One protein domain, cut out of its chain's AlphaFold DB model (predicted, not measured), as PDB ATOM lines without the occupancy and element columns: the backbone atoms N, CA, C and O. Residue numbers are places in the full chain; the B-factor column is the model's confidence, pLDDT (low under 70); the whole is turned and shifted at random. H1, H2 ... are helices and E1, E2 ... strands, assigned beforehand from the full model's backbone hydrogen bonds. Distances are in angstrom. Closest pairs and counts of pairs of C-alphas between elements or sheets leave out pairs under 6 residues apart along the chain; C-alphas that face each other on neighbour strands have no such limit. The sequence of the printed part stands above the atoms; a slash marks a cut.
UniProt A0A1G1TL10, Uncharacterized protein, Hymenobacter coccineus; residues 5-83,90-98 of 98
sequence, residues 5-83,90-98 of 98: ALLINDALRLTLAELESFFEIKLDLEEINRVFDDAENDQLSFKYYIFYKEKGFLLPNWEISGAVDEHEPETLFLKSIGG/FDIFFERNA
ATOM      1  N   ALA A   5     100.719  98.603 111.285       95.00
ATOM      2  CA  ALA A   5     101.871  99.282 110.712       95.00
ATOM      3  C   ALA A   5     101.708  99.346 109.190       95.00
ATOM      4  O   ALA A   5     101.612  98.311 108.529       95.00
ATOM      5  N   LEU A   6     101.648 100.557 108.644       96.12
ATOM      6  CA  LEU A   6     101.458 100.807 107.218       96.12
ATOM      7  C   LEU A   6     102.597 101.686 106.707       96.12
ATOM      8  O   LEU A   6     102.858 102.741 107.278       96.12
ATOM      9  N   LEU A   7     103.246 101.280 105.618       96.44
ATOM     10  CA  LEU A   7     104.260 102.114 104.971       96.44
ATOM     11  C   LEU A   7     103.616 103.366 104.371       96.44
ATOM     12  O   LEU A   7     102.583 103.277 103.707       96.44
ATOM     13  N   ILE A   8     104.251 104.521 104.553       96.12
ATOM     14  CA  ILE A   8     103.812 105.794 103.981       96.12
ATOM     15  C   ILE A   8     104.228 105.836 102.509       96.12
ATOM     16  O   ILE A   8     105.346 106.199 102.153       96.12
ATOM     17  N   ASN A   9     103.319 105.400 101.640       95.50
ATOM     18  CA  ASN A   9     103.483 105.373 100.188       95.50
ATOM     19  C   ASN A   9     102.113 105.471  99.487       95.50
ATOM     20  O   ASN A   9     101.080 105.640 100.135       95.50
ATOM     21  N   ASP A  10     102.077 105.336  98.160       91.69
ATOM     22  CA  ASP A  10     100.823 105.407  97.395       91.69
ATOM     23  C   ASP A  10      99.776 104.366  97.834       91.69
ATOM     24  O   ASP A  10      98.573 104.638  97.781       91.69
ATOM     25  N   ALA A  11     100.207 103.196  98.322       94.50
ATOM     26  CA  ALA A  11      99.300 102.160  98.806       94.50
ATOM     27  C   ALA A  11      98.576 102.586 100.092       94.50
ATOM     28  O   ALA A  11      97.407 102.248 100.258       94.50
ATOM     29  N   LEU A  12      99.201 103.403 100.950       96.00
ATOM     30  CA  LEU A  12      98.545 103.936 102.147       96.00
ATOM     31  C   LEU A  12      97.290 104.742 101.792       96.00
ATOM     32  O   LEU A  12      96.259 104.588 102.447       96.00
ATOM     33  N   ARG A  13      97.333 105.568 100.736       95.50
ATOM     34  CA  ARG A  13      96.153 106.340 100.298       95.50
ATOM     35  C   ARG A  13      95.013 105.420  99.877       95.50
ATOM     36  O   ARG A  13      93.862 105.687 100.218       95.50
ATOM     37  N   LEU A  14      95.337 104.334  99.178       95.81
ATOM     38  CA  LEU A  14      94.355 103.330  98.780       95.81
ATOM     39  C   LEU A  14      93.754 102.630 100.004       95.81
ATOM     40  O   LEU A  14      92.534 102.596 100.137       95.81
ATOM     41  N   THR A  15      94.585 102.166 100.940       96.81
ATOM     42  CA  THR A  15      94.126 101.515 102.175       96.81
ATOM     43  C   THR A  15      93.213 102.425 102.999       96.81
ATOM     44  O   THR A  15      92.185 101.977 103.506       96.81
ATOM     45  N   LEU A  16      93.541 103.715 103.121       96.75
ATOM     46  CA  LEU A  16      92.707 104.680 103.842       96.75
ATOM     47  C   LEU A  16      91.374 104.950 103.121       96.75
ATOM     48  O   LEU A  16      90.342 105.050 103.783       96.75
ATOM     49  N   ALA A  17      91.363 104.995 101.786       96.31
ATOM     50  CA  ALA A  17      90.132 105.126 101.001       96.31
ATOM     51  C   ALA A  17      89.238 103.871 101.095       96.31
ATOM     52  O   ALA A  17      88.011 103.962 101.188       96.31
ATOM     53  N   GLU A  18      89.833 102.679 101.118       96.81
ATOM     54  CA  GLU A  18      89.110 101.427 101.359       96.81
ATOM     55  C   GLU A  18      88.530 101.382 102.776       96.81
ATOM     56  O   GLU A  18      87.390 100.949 102.966       96.81
ATOM     57  N   LEU A  19      89.273 101.892 103.761       96.44
ATOM     58  CA  LEU A  19      88.815 102.022 105.140       96.44
ATOM     59  C   LEU A  19      87.617 102.982 105.252       96.44
ATOM     60  O   LEU A  19      86.635 102.645 105.920       96.44
ATOM     61  N   GLU A  20      87.654 104.133 104.565       96.81
ATOM     62  CA  GLU A  20      86.506 105.047 104.432       96.81
ATOM     63  C   GLU A  20      85.273 104.314 103.905       96.81
ATOM     64  O   GLU A  20      84.196 104.387 104.504       96.81
ATOM     65  N   SER A  21      85.438 103.574 102.804       96.81
ATOM     66  CA  SER A  21      84.344 102.842 102.169       96.81
ATOM     67  C   SER A  21      83.805 101.722 103.058       96.81
ATOM     68  O   SER A  21      82.595 101.519 103.117       96.81
ATOM     69  N   PHE A  22      84.672 100.987 103.754       96.38
ATOM     70  CA  PHE A  22      84.277  99.858 104.598       96.38
ATOM     71  C   PHE A  22      83.465 100.294 105.826       96.38
ATOM     72  O   PHE A  22      82.570  99.573 106.290       96.38
ATOM     73  N   PHE A  23      83.790 101.464 106.375       95.19
ATOM     74  CA  PHE A  23      83.114 102.026 107.540       95.19
ATOM     75  C   PHE A  23      82.000 103.019 107.212       95.19
ATOM     76  O   PHE A  23      81.268 103.380 108.136       95.19
ATOM     77  N   GLU A  24      81.859 103.406 105.940       96.25
ATOM     78  CA  GLU A  24      80.949 104.454 105.462       96.25
ATOM     79  C   GLU A  24      81.190 105.796 106.179       96.25
ATOM     80  O   GLU A  24      80.264 106.479 106.617       96.25
ATOM     81  N   ILE A  25      82.465 106.165 106.327       95.62
ATOM     82  CA  ILE A  25      82.909 107.408 106.974       95.62
ATOM     83  C   ILE A  25      83.702 108.284 106.003       95.62
ATOM     84  O   ILE A  25      84.019 107.875 104.887       95.62
ATOM     85  N   LYS A  26      84.024 109.500 106.449       97.38
ATOM     86  CA  LYS A  26      84.973 110.391 105.783       97.38
ATOM     87  C   LYS A  26      86.156 110.649 106.696       97.38
ATOM     88  O   LYS A  26      85.960 111.175 107.790       97.38
ATOM     89  N   LEU A  27      87.336 110.224 106.264       97.62
ATOM     90  CA  LEU A  27      88.587 110.539 106.929       97.62
ATOM     91  C   LEU A  27      88.996 111.972 106.572       97.62
ATOM     92  O   LEU A  27      88.672 112.491 105.504       97.62
ATOM     93  N   ASP A  28      89.699 112.616 107.490       97.69
ATOM     94  CA  ASP A  28      90.208 113.966 107.318       97.69
ATOM     95  C   ASP A  28      91.346 113.974 106.287       97.69
ATOM     96  O   ASP A  28      92.449 113.485 106.537       97.69
ATOM     97  N   LEU A  29      91.056 114.513 105.102       96.62
ATOM     98  CA  LEU A  29      92.006 114.587 103.997       96.62
ATOM     99  C   LEU A  29      93.200 115.498 104.312       96.62
ATOM    100  O   LEU A  29      94.295 115.236 103.815       96.62
ATOM    101  N   GLU A  30      93.011 116.548 105.116       97.44
ATOM    102  CA  GLU A  30      94.104 117.438 105.515       97.44
ATOM    103  C   GLU A  30      95.086 116.684 106.411       97.44
ATOM    104  O   GLU A  30      96.290 116.732 106.171       97.44
ATOM    105  N   GLU A  31      94.582 115.902 107.367       97.44
ATOM    106  CA  GLU A  31      95.414 115.042 108.216       97.44
ATOM    107  C   GLU A  31      96.127 113.952 107.407       97.44
ATOM    108  O   GLU A  31      97.301 113.686 107.655       97.44
ATOM    109  N   ILE A  32      95.459 113.344 106.418       96.81
ATOM    110  CA  ILE A  32      96.096 112.371 105.520       96.81
ATOM    111  C   ILE A  32      97.235 113.032 104.752       96.81
ATOM    112  O   ILE A  32      98.333 112.492 104.736       96.81
ATOM    113  N   ASN A  33      97.002 114.187 104.128       96.69
ATOM    114  CA  ASN A  33      98.054 114.891 103.395       96.69
ATOM    115  C   ASN A  33      99.202 115.298 104.317       96.69
ATOM    116  O   ASN A  33     100.355 115.106 103.941       96.69
ATOM    117  N   ARG A  34      98.890 115.730 105.546       96.19
ATOM    118  CA  ARG A  34      99.902 116.060 106.547       96.19
ATOM    119  C   ARG A  34     100.838 114.885 106.824       96.19
ATOM    120  O   ARG A  34     102.027 115.124 106.926       96.19
ATOM    121  N   VAL A  35     100.357 113.636 106.865       96.31
ATOM    122  CA  VAL A  35     101.226 112.444 107.021       96.31
ATOM    123  C   VAL A  35     102.287 112.359 105.921       96.31
ATOM    124  O   VAL A  35     103.445 112.080 106.216       96.31
ATOM    125  N   PHE A  36     101.904 112.582 104.662       95.25
ATOM    126  CA  PHE A  36     102.837 112.512 103.531       95.25
ATOM    127  C   PHE A  36     103.806 113.692 103.537       95.25
ATOM    128  O   PHE A  36     105.010 113.488 103.414       95.25
ATOM    129  N   ASP A  37     103.292 114.903 103.757       94.75
ATOM    130  CA  ASP A  37     104.118 116.105 103.852       94.75
ATOM    131  C   ASP A  37     105.134 115.973 104.998       94.75
ATOM    132  O   ASP A  37     106.309 116.306 104.846       94.75
ATOM    133  N   ASP A  38     104.701 115.438 106.138       93.94
ATOM    134  CA  ASP A  38     105.533 115.204 107.308       93.94
ATOM    135  C   ASP A  38     106.608 114.141 107.055       93.94
ATOM    136  O   ASP A  38     107.754 114.350 107.445       93.94
ATOM    137  N   ALA A  39     106.269 113.042 106.378       89.88
ATOM    138  CA  ALA A  39     107.225 111.994 106.020       89.88
ATOM    139  C   ALA A  39     108.296 112.485 105.028       89.88
ATOM    140  O   ALA A  39     109.432 112.010 105.058       89.88
ATOM    141  N   GLU A  40     107.967 113.451 104.166       89.56
ATOM    142  CA  GLU A  40     108.927 114.060 103.241       89.56
ATOM    143  C   GLU A  40     109.805 115.128 103.908       89.56
ATOM    144  O   GLU A  40     110.994 115.227 103.596       89.56
ATOM    145  N   ASN A  41     109.242 115.932 104.816       89.69
ATOM    146  CA  ASN A  41     109.872 117.181 105.259       89.69
ATOM    147  C   ASN A  41     110.365 117.183 106.715       89.69
ATOM    148  O   ASN A  41     111.213 118.007 107.057       89.69
ATOM    149  N   ASP A  42     109.868 116.298 107.581       82.38
ATOM    150  CA  ASP A  42     110.265 116.241 108.994       82.38
ATOM    151  C   ASP A  42     110.135 114.814 109.555       82.38
ATOM    152  O   ASP A  42     109.103 114.400 110.085       82.38
ATOM    153  N   GLN A  43     111.240 114.079 109.440       80.00
ATOM    154  CA  GLN A  43     111.383 112.673 109.833       80.00
ATOM    155  C   GLN A  43     111.944 112.488 111.253       80.00
ATOM    156  O   GLN A  43     112.254 111.372 111.650       80.00
ATOM    157  N   LEU A  44     112.150 113.575 112.004       83.19
ATOM    158  CA  LEU A  44     112.894 113.543 113.271       83.19
ATOM    159  C   LEU A  44     112.001 113.678 114.505       83.19
ATOM    160  O   LEU A  44     112.509 113.668 115.622       83.19
ATOM    161  N   SER A  45     110.697 113.850 114.307       86.19
ATOM    162  CA  SER A  45     109.756 114.163 115.377       86.19
ATOM    163  C   SER A  45     108.671 113.100 115.457       86.19
ATOM    164  O   SER A  45     108.108 112.710 114.434       86.19
ATOM    165  N   PHE A  46     108.303 112.694 116.674       93.12
ATOM    166  CA  PHE A  46     107.079 111.924 116.890       93.12
ATOM    167  C   PHE A  46     105.850 112.742 116.477       93.12
ATOM    168  O   PHE A  46     105.674 113.887 116.911       93.12
ATOM    169  N   LYS A  47     104.958 112.134 115.692       95.19
ATOM    170  CA  LYS A  47     103.755 112.793 115.166       95.19
ATOM    171  C   LYS A  47     102.506 111.978 115.435       95.19
ATOM    172  O   LYS A  47     102.521 110.750 115.399       95.19
ATOM    173  N   TYR A  48     101.403 112.677 115.686       96.56
ATOM    174  CA  TYR A  48     100.092 112.078 115.923       96.56
ATOM    175  C   TYR A  48      99.043 112.710 115.015       96.56
ATOM    176  O   TYR A  48      99.015 113.928 114.852       96.56
ATOM    177  N   TYR A  49      98.162 111.878 114.468       96.94
ATOM    178  CA  TYR A  49      97.150 112.268 113.490       96.94
ATOM    179  C   TYR A  49      95.787 111.722 113.903       96.94
ATOM    180  O   TYR A  49      95.679 110.575 114.351       96.94
ATOM    181  N   ILE A  50      94.735 112.523 113.739       96.94
ATOM    182  CA  ILE A  50      93.352 112.102 114.010       96.94
ATOM    183  C   ILE A  50      92.579 112.140 112.700       96.94
ATOM    184  O   ILE A  50      92.034 113.168 112.324       96.94
ATOM    185  N   PHE A  51      92.489 110.996 112.030       97.50
ATOM    186  CA  PHE A  51      91.807 110.905 110.740       97.50
ATOM    187  C   PHE A  51      90.289 110.930 110.877       97.50
ATOM    188  O   PHE A  51      89.594 111.364 109.969       97.50
ATOM    189  N   TYR A  52      89.741 110.436 111.984       96.38
ATOM    190  CA  TYR A  52      88.300 110.451 112.201       96.38
ATOM    191  C   TYR A  52      87.964 110.439 113.679       96.38
ATOM    192  O   TYR A  52      88.580 109.710 114.457       96.38
ATOM    193  N   LYS A  53      86.942 111.204 114.061       94.38
ATOM    194  CA  LYS A  53      86.440 111.250 115.432       94.38
ATOM    195  C   LYS A  53      84.922 111.389 115.449       94.38
ATOM    196  O   LYS A  53      84.377 112.463 115.210       94.38
ATOM    197  N   GLU A  54      84.243 110.311 115.816       91.44
ATOM    198  CA  GLU A  54      82.813 110.311 116.095       91.44
ATOM    199  C   GLU A  54      82.578 110.671 117.567       91.44
ATOM    200  O   GLU A  54      83.038 109.985 118.486       91.44
ATOM    201  N   LYS A  55      81.849 111.767 117.799       84.00
ATOM    202  CA  LYS A  55      81.394 112.159 119.137       84.00
ATOM    203  C   LYS A  55      79.994 111.600 119.361       84.00
ATOM    204  O   LYS A  55      79.026 112.097 118.790       84.00
ATOM    205  N   GLY A  56      79.888 110.571 120.193       70.31
ATOM    206  CA  GLY A  56      78.605 109.984 120.558       70.31
ATOM    207  C   GLY A  56      77.980 110.708 121.750       70.31
ATOM    208  O   GLY A  56      78.636 110.907 122.768       70.31
ATOM    209  N   PHE A  57      76.699 111.073 121.653       66.69
ATOM    210  CA  PHE A  57      75.928 111.530 122.820       66.69
ATOM    211  C   PHE A  57      75.491 110.351 123.715       66.69
ATOM    212  O   PHE A  57      75.433 110.485 124.932       66.69
ATOM    213  N   LEU A  58      75.218 109.183 123.112       68.31
ATOM    214  CA  LEU A  58      74.783 107.947 123.794       68.31
ATOM    215  C   LEU A  58      75.700 106.737 123.544       68.31
ATOM    216  O   LEU A  58      75.605 105.739 124.254       68.31
ATOM    217  N   LEU A  59      76.568 106.801 122.532       64.81
ATOM    218  CA  LEU A  59      77.503 105.733 122.177       64.81
ATOM    219  C   LEU A  59      78.925 106.108 122.610       64.81
ATOM    220  O   LEU A  59      79.248 107.298 122.652       64.81
ATOM    221  N   PRO A  60      79.785 105.122 122.929       71.62
ATOM    222  CA  PRO A  60      81.176 105.401 123.246       71.62
ATOM    223  C   PRO A  60      81.850 106.064 122.047       71.62
ATOM    224  O   PRO A  60      81.726 105.572 120.926       71.62
ATOM    225  N   ASN A  61      82.580 107.151 122.306       88.25
ATOM    226  CA  ASN A  61      83.369 107.849 121.293       88.25
ATOM    227  C   ASN A  61      84.214 106.846 120.504       88.25
ATOM    228  O   ASN A  61      84.794 105.929 121.093       88.25
ATOM    229  N   TRP A  62      84.274 107.028 119.190       92.94
ATOM    230  CA  TRP A  62      85.075 106.203 118.299       92.94
ATOM    231  C   TRP A  62      86.018 107.096 117.500       92.94
ATOM    232  O   TRP A  62      85.622 108.144 116.994       92.94
ATOM    233  N   GLU A  63      87.285 106.708 117.441       95.19
ATOM    234  CA  GLU A  63      88.352 107.472 116.804       95.19
ATOM    235  C   GLU A  63      89.219 106.539 115.959       95.19
ATOM    236  O   GLU A  63      89.565 105.443 116.406       95.19
ATOM    237  N   ILE A  64      89.582 106.990 114.759       96.44
ATOM    238  CA  ILE A  64      90.652 106.399 113.954       96.44
ATOM    239  C   ILE A  64      91.798 107.401 113.949       96.44
ATOM    240  O   ILE A  64      91.630 108.551 113.540       96.44
ATOM    241  N   SER A  65      92.953 106.962 114.427       97.06
ATOM    242  CA  SER A  65      94.136 107.801 114.572       97.06
ATOM    243  C   SER A  65      95.390 107.052 114.168       97.06
ATOM    244  O   SER A  65      95.410 105.823 114.128       97.06
ATOM    245  N   GLY A  66      96.438 107.801 113.853       97.06
ATOM    246  CA  GLY A  66      97.742 107.268 113.498       97.06
ATOM    247  C   GLY A  66      98.848 107.957 114.273       97.06
ATOM    248  O   GLY A  66      98.674 109.073 114.762       97.06
ATOM    249  N   ALA A  67      99.982 107.285 114.392       96.75
ATOM    250  CA  ALA A  67     101.213 107.884 114.876       96.75
ATOM    251  C   ALA A  67     102.366 107.525 113.941       96.75
ATOM    252  O   ALA A  67     102.361 106.439 113.371       96.75
ATOM    253  N   VAL A  68     103.330 108.428 113.812       96.31
ATOM    254  CA  VAL A  68     104.622 108.167 113.172       96.31
ATOM    255  C   VAL A  68     105.683 108.369 114.244       96.31
ATOM    256  O   VAL A  68     105.674 109.393 114.935       96.31
ATOM    257  N   ASP A  69     106.521 107.357 114.435       92.69
ATOM    258  CA  ASP A  69     107.604 107.378 115.415       92.69
ATOM    259  C   ASP A  69     108.861 108.003 114.794       92.69
ATOM    260  O   ASP A  69     109.103 107.853 113.600       92.69
ATOM    261  N   GLU A  70     109.674 108.689 115.596       90.31
ATOM    262  CA  GLU A  70     110.938 109.286 115.139       90.31
ATOM    263  C   GLU A  70     111.981 108.235 114.713       90.31
ATOM    264  O   GLU A  70     112.920 108.547 113.982       90.31
ATOM    265  N   HIS A  71     111.828 106.984 115.157       90.38
ATOM    266  CA  HIS A  71     112.688 105.864 114.777       90.38
ATOM    267  C   HIS A  71     112.192 105.088 113.548       90.38
ATOM    268  O   HIS A  71     112.970 104.328 112.973       90.38
ATOM    269  N   GLU A  72     110.931 105.278 113.149       90.75
ATOM    270  CA  GLU A  72     110.308 104.657 111.970       90.75
ATOM    271  C   GLU A  72     109.501 105.709 111.179       90.75
ATOM    272  O   GLU A  72     108.270 105.615 111.088       90.75
ATOM    273  N   PRO A  73     110.166 106.746 110.632       92.06
ATOM    274  CA  PRO A  73     109.498 107.880 109.991       92.06
ATOM    275  C   PRO A  73     108.715 107.510 108.722       92.06
ATOM    276  O   PRO A  73     107.855 108.269 108.281       92.06
ATOM    277  N   GLU A  74     108.998 106.353 108.128       93.62
ATOM    278  CA  GLU A  74     108.312 105.798 106.965       93.62
ATOM    279  C   GLU A  74     107.067 104.964 107.313       93.62
ATOM    280  O   GLU A  74     106.376 104.500 106.401       93.62
ATOM    281  N   THR A  75     106.773 104.758 108.600       96.00
ATOM    282  CA  THR A  75     105.697 103.875 109.065       96.00
ATOM    283  C   THR A  75     104.618 104.658 109.808       96.00
ATOM    284  O   THR A  75     104.852 105.279 110.842       96.00
ATOM    285  N   LEU A  76     103.379 104.558 109.324       97.12
ATOM    286  CA  LEU A  76     102.189 104.997 110.041       97.12
ATOM    287  C   LEU A  76     101.629 103.845 110.885       97.12
ATOM    288  O   LEU A  76     101.130 102.850 110.359       97.12
ATOM    289  N   PHE A  77     101.615 104.021 112.201       96.81
ATOM    290  CA  PHE A  77     100.956 103.124 113.147       96.81
ATOM    291  C   PHE A  77      99.491 103.524 113.331       96.81
ATOM    292  O   PHE A  77      99.152 104.349 114.185       96.81
ATOM    293  N   LEU A  78      98.608 102.931 112.529       97.31
ATOM    294  CA  LEU A  78      97.174 103.205 112.535       97.31
ATOM    295  C   LEU A  78      96.451 102.416 113.637       97.31
ATOM    296  O   LEU A  78      96.747 101.249 113.897       97.31
ATOM    297  N   LYS A  79      95.462 103.030 114.289       95.75
ATOM    298  CA  LYS A  79      94.667 102.403 115.353       95.75
ATOM    299  C   LYS A  79      93.221 102.888 115.369       95.75
ATOM    300  O   LYS A  79      92.912 104.020 115.009       95.75
ATOM    301  N   SER A  80      92.351 102.032 115.903       95.06
ATOM    302  CA  SER A  80      90.962 102.355 116.238       95.06
ATOM    303  C   SER A  80      90.759 102.379 117.761       95.06
ATOM    304  O   SER A  80      90.989 101.386 118.469       95.06
ATOM    305  N   ILE A  81      90.296 103.507 118.299       91.88
ATOM    306  CA  ILE A  81      90.073 103.738 119.734       91.88
ATOM    307  C   ILE A  81      88.583 103.890 120.026       91.88
ATOM    308  O   ILE A  81      87.867 104.587 119.317       91.88
ATOM    309  N   GLY A  82      88.121 103.262 121.109       88.38
ATOM    310  CA  GLY A  82      86.713 103.287 121.494       88.38
ATOM    311  C   GLY A  82      85.841 102.434 120.571       88.38
ATOM    312  O   GLY A  82      86.359 101.543 119.898       88.38
ATOM    313  N   GLY A  83      84.519 102.638 120.611       84.00
ATOM    314  CA  GLY A  83      83.546 101.902 119.790       84.00
ATOM    315  C   GLY A  83      83.822 100.395 119.658       84.00
ATOM    316  O   GLY A  83      84.218  99.952 118.589       84.00
ATOM    317  N   PHE A  90      87.542  96.944 112.580       94.94
ATOM    318  CA  PHE A  90      88.810  97.504 112.120       94.94
ATOM    319  C   PHE A  90      89.854  96.395 112.027       94.94
ATOM    320  O   PHE A  90      90.472  96.243 110.982       94.94
ATOM    321  N   ASP A  91      89.950  95.547 113.051       93.12
ATOM    322  CA  ASP A  91      90.856  94.393 113.042       93.12
ATOM    323  C   ASP A  91      90.517  93.444 111.872       93.12
ATOM    324  O   ASP A  91      91.378  93.120 111.060       93.12
ATOM    325  N   ILE A  92      89.227  93.127 111.675       93.81
ATOM    326  CA  ILE A  92      88.746  92.310 110.540       93.81
ATOM    327  C   ILE A  92      89.083  92.932 109.175       93.81
ATOM    328  O   ILE A  92      89.313  92.202 108.210       93.81
ATOM    329  N   PHE A  93      89.052  94.262 109.049       95.25
ATOM    330  CA  PHE A  93      89.425  94.929 107.801       95.25
ATOM    331  C   PHE A  93      90.888  94.639 107.456       95.25
ATOM    332  O   PHE A  93      91.170  94.273 106.319       95.25
ATOM    333  N   PHE A  94      91.796  94.731 108.427       93.56
ATOM    334  CA  PHE A  94      93.215  94.471 108.185       93.56
ATOM    335  C   PHE A  94      93.534  92.979 108.050       93.56
ATOM    336  O   PHE A  94      94.330  92.623 107.195       93.56
ATOM    337  N   GLU A  95      92.845  92.086 108.765       91.31
ATOM    338  CA  GLU A  95      92.994  90.630 108.581       91.31
ATOM    339  C   GLU A  95      92.633  90.149 107.164       91.31
ATOM    340  O   GLU A  95      93.146  89.135 106.702       91.31
ATOM    341  N   ARG A  96      91.718  90.844 106.475       86.12
ATOM    342  CA  ARG A  96      91.287  90.492 105.110       86.12
ATOM    343  C   ARG A  96      92.182  91.055 104.012       86.12
ATOM    344  O   ARG A  96      92.092  90.574 102.887       86.12
ATOM    345  N   ASN A  97      92.950  92.093 104.327       71.12
ATOM    346  CA  ASN A  97      93.772  92.840 103.374       71.12
ATOM    347  C   ASN A  97      95.284  92.676 103.631       71.12
ATOM    348  O   ASN A  97      96.077  93.309 102.938       71.12
ATOM    349  N   ALA A  98      95.666  91.858 104.619       60.31
ATOM    350  CA  ALA A  98      97.040  91.422 104.877       60.31
ATOM    351  C   ALA A  98      97.439  90.260 103.954       60.31
ATOM    352  O   ALA A  98      98.611  90.249 103.514       60.31
TER     353      ALA A  98
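AT A GLANCE: This is residues 5 to 83 and 90 to 98 of the 98 residues of an uncharacterized protein of Hymenobacter coccineus (UniProt A0A1G1TL10). A twisted antiparallel sheet, made mainly of the long strands E2, E3 and E4 with short E1 added beside E4, has helix H2 lying along one face. H1 runs back loosely beside H2 and only grazes the sheet, and the short H3 is close to H1 and grazes the sheet with residues 90 to 91. The printed part has 88 residues with three named helices and four named strands, in the order E1 H1 H2 E2 E3 E4 H3; the sheet's order is E1 E4 E3 E2, and the class is mixed, helices and strands. The whole is compact, with a radius of gyration of the C-alphas of 13.1 A and spans of 40 by 27 by 20 A.

HOW THE PARTS SIT: E1, residues 5 to 7, is an edge strand, antiparallel to E4, residues 72 to 82, at 138 degrees; N 6 and O 76 are 2.9 A apart, within hydrogen-bond range. H1, residues 10 to 23, is close to but not clearly touching H2, residues 29 to 41: their closest C-alphas, of Arg 13 and Ile 32, are 8.0 A apart, and they run opposite ways at a shallow tilt of 22 degrees. H2 is on the sheet at a height over the sheet of 9.3 A, in two layers, a helix on one face of a sheet. It lies over E3, residues 62 to 69, and only just over E4, on which 3 of its C-alphas fall; on the local plane it runs along the strands, at 0 degrees to E3. The closest C-alphas of H2 and E2, residues 47 to 54, are those of Glu 31 and Phe 51, 6.0 A apart. E2, E3 and E4 form a meander, each strand the antiparallel neighbour of the one before, with hairpins E2 and E3, and E3 and E4. N 49 and O 66 are 2.9 A apart, and N 79 and O 65 2.8 A, both within hydrogen-bond range. E2 bends by 53 degrees at residue 51 and E4 by 74 degrees at residue 75. H3, residues 90 to 97, is close to but not clearly touching H1, with the C-alphas of Leu 19 and Phe 93 closest at 7.6 A, and a steep tilt of 54 degrees. H2 and H3 are apart. In H3 every O i to N i+4 pair is within hydrogen-bond range; in H1 9 of 10 are and in H2 8 of 9.

IN THESE COORDINATES: E1 begins at C-alpha 5, (101.871, 99.282, 110.712). H1 is 20.7 A long from first to last C-alpha, and H2 is 18.1 A. E2 measures 21.1 A, E3 22.7 A and E4 25.5 A, E4 ending at C-alpha 82, (86.713, 103.287, 121.494). H3 ends at C-alpha 97, (93.772, 92.840, 103.374).

THE WHOLE: The two C-alphas farthest apart are those of Asn 41 and Leu 58, 40.7 A. Residues 84 to 89 are not printed, and C-alphas 83 and 90 are 10.3 A apart across the cut, in the link from E4 to H3. Of the links that are printed whole, E2 to E3 is short and the others are tight. The mean pLDDT of the printed part is 91.9; residues 57 to 59 and residue 98 are under 70.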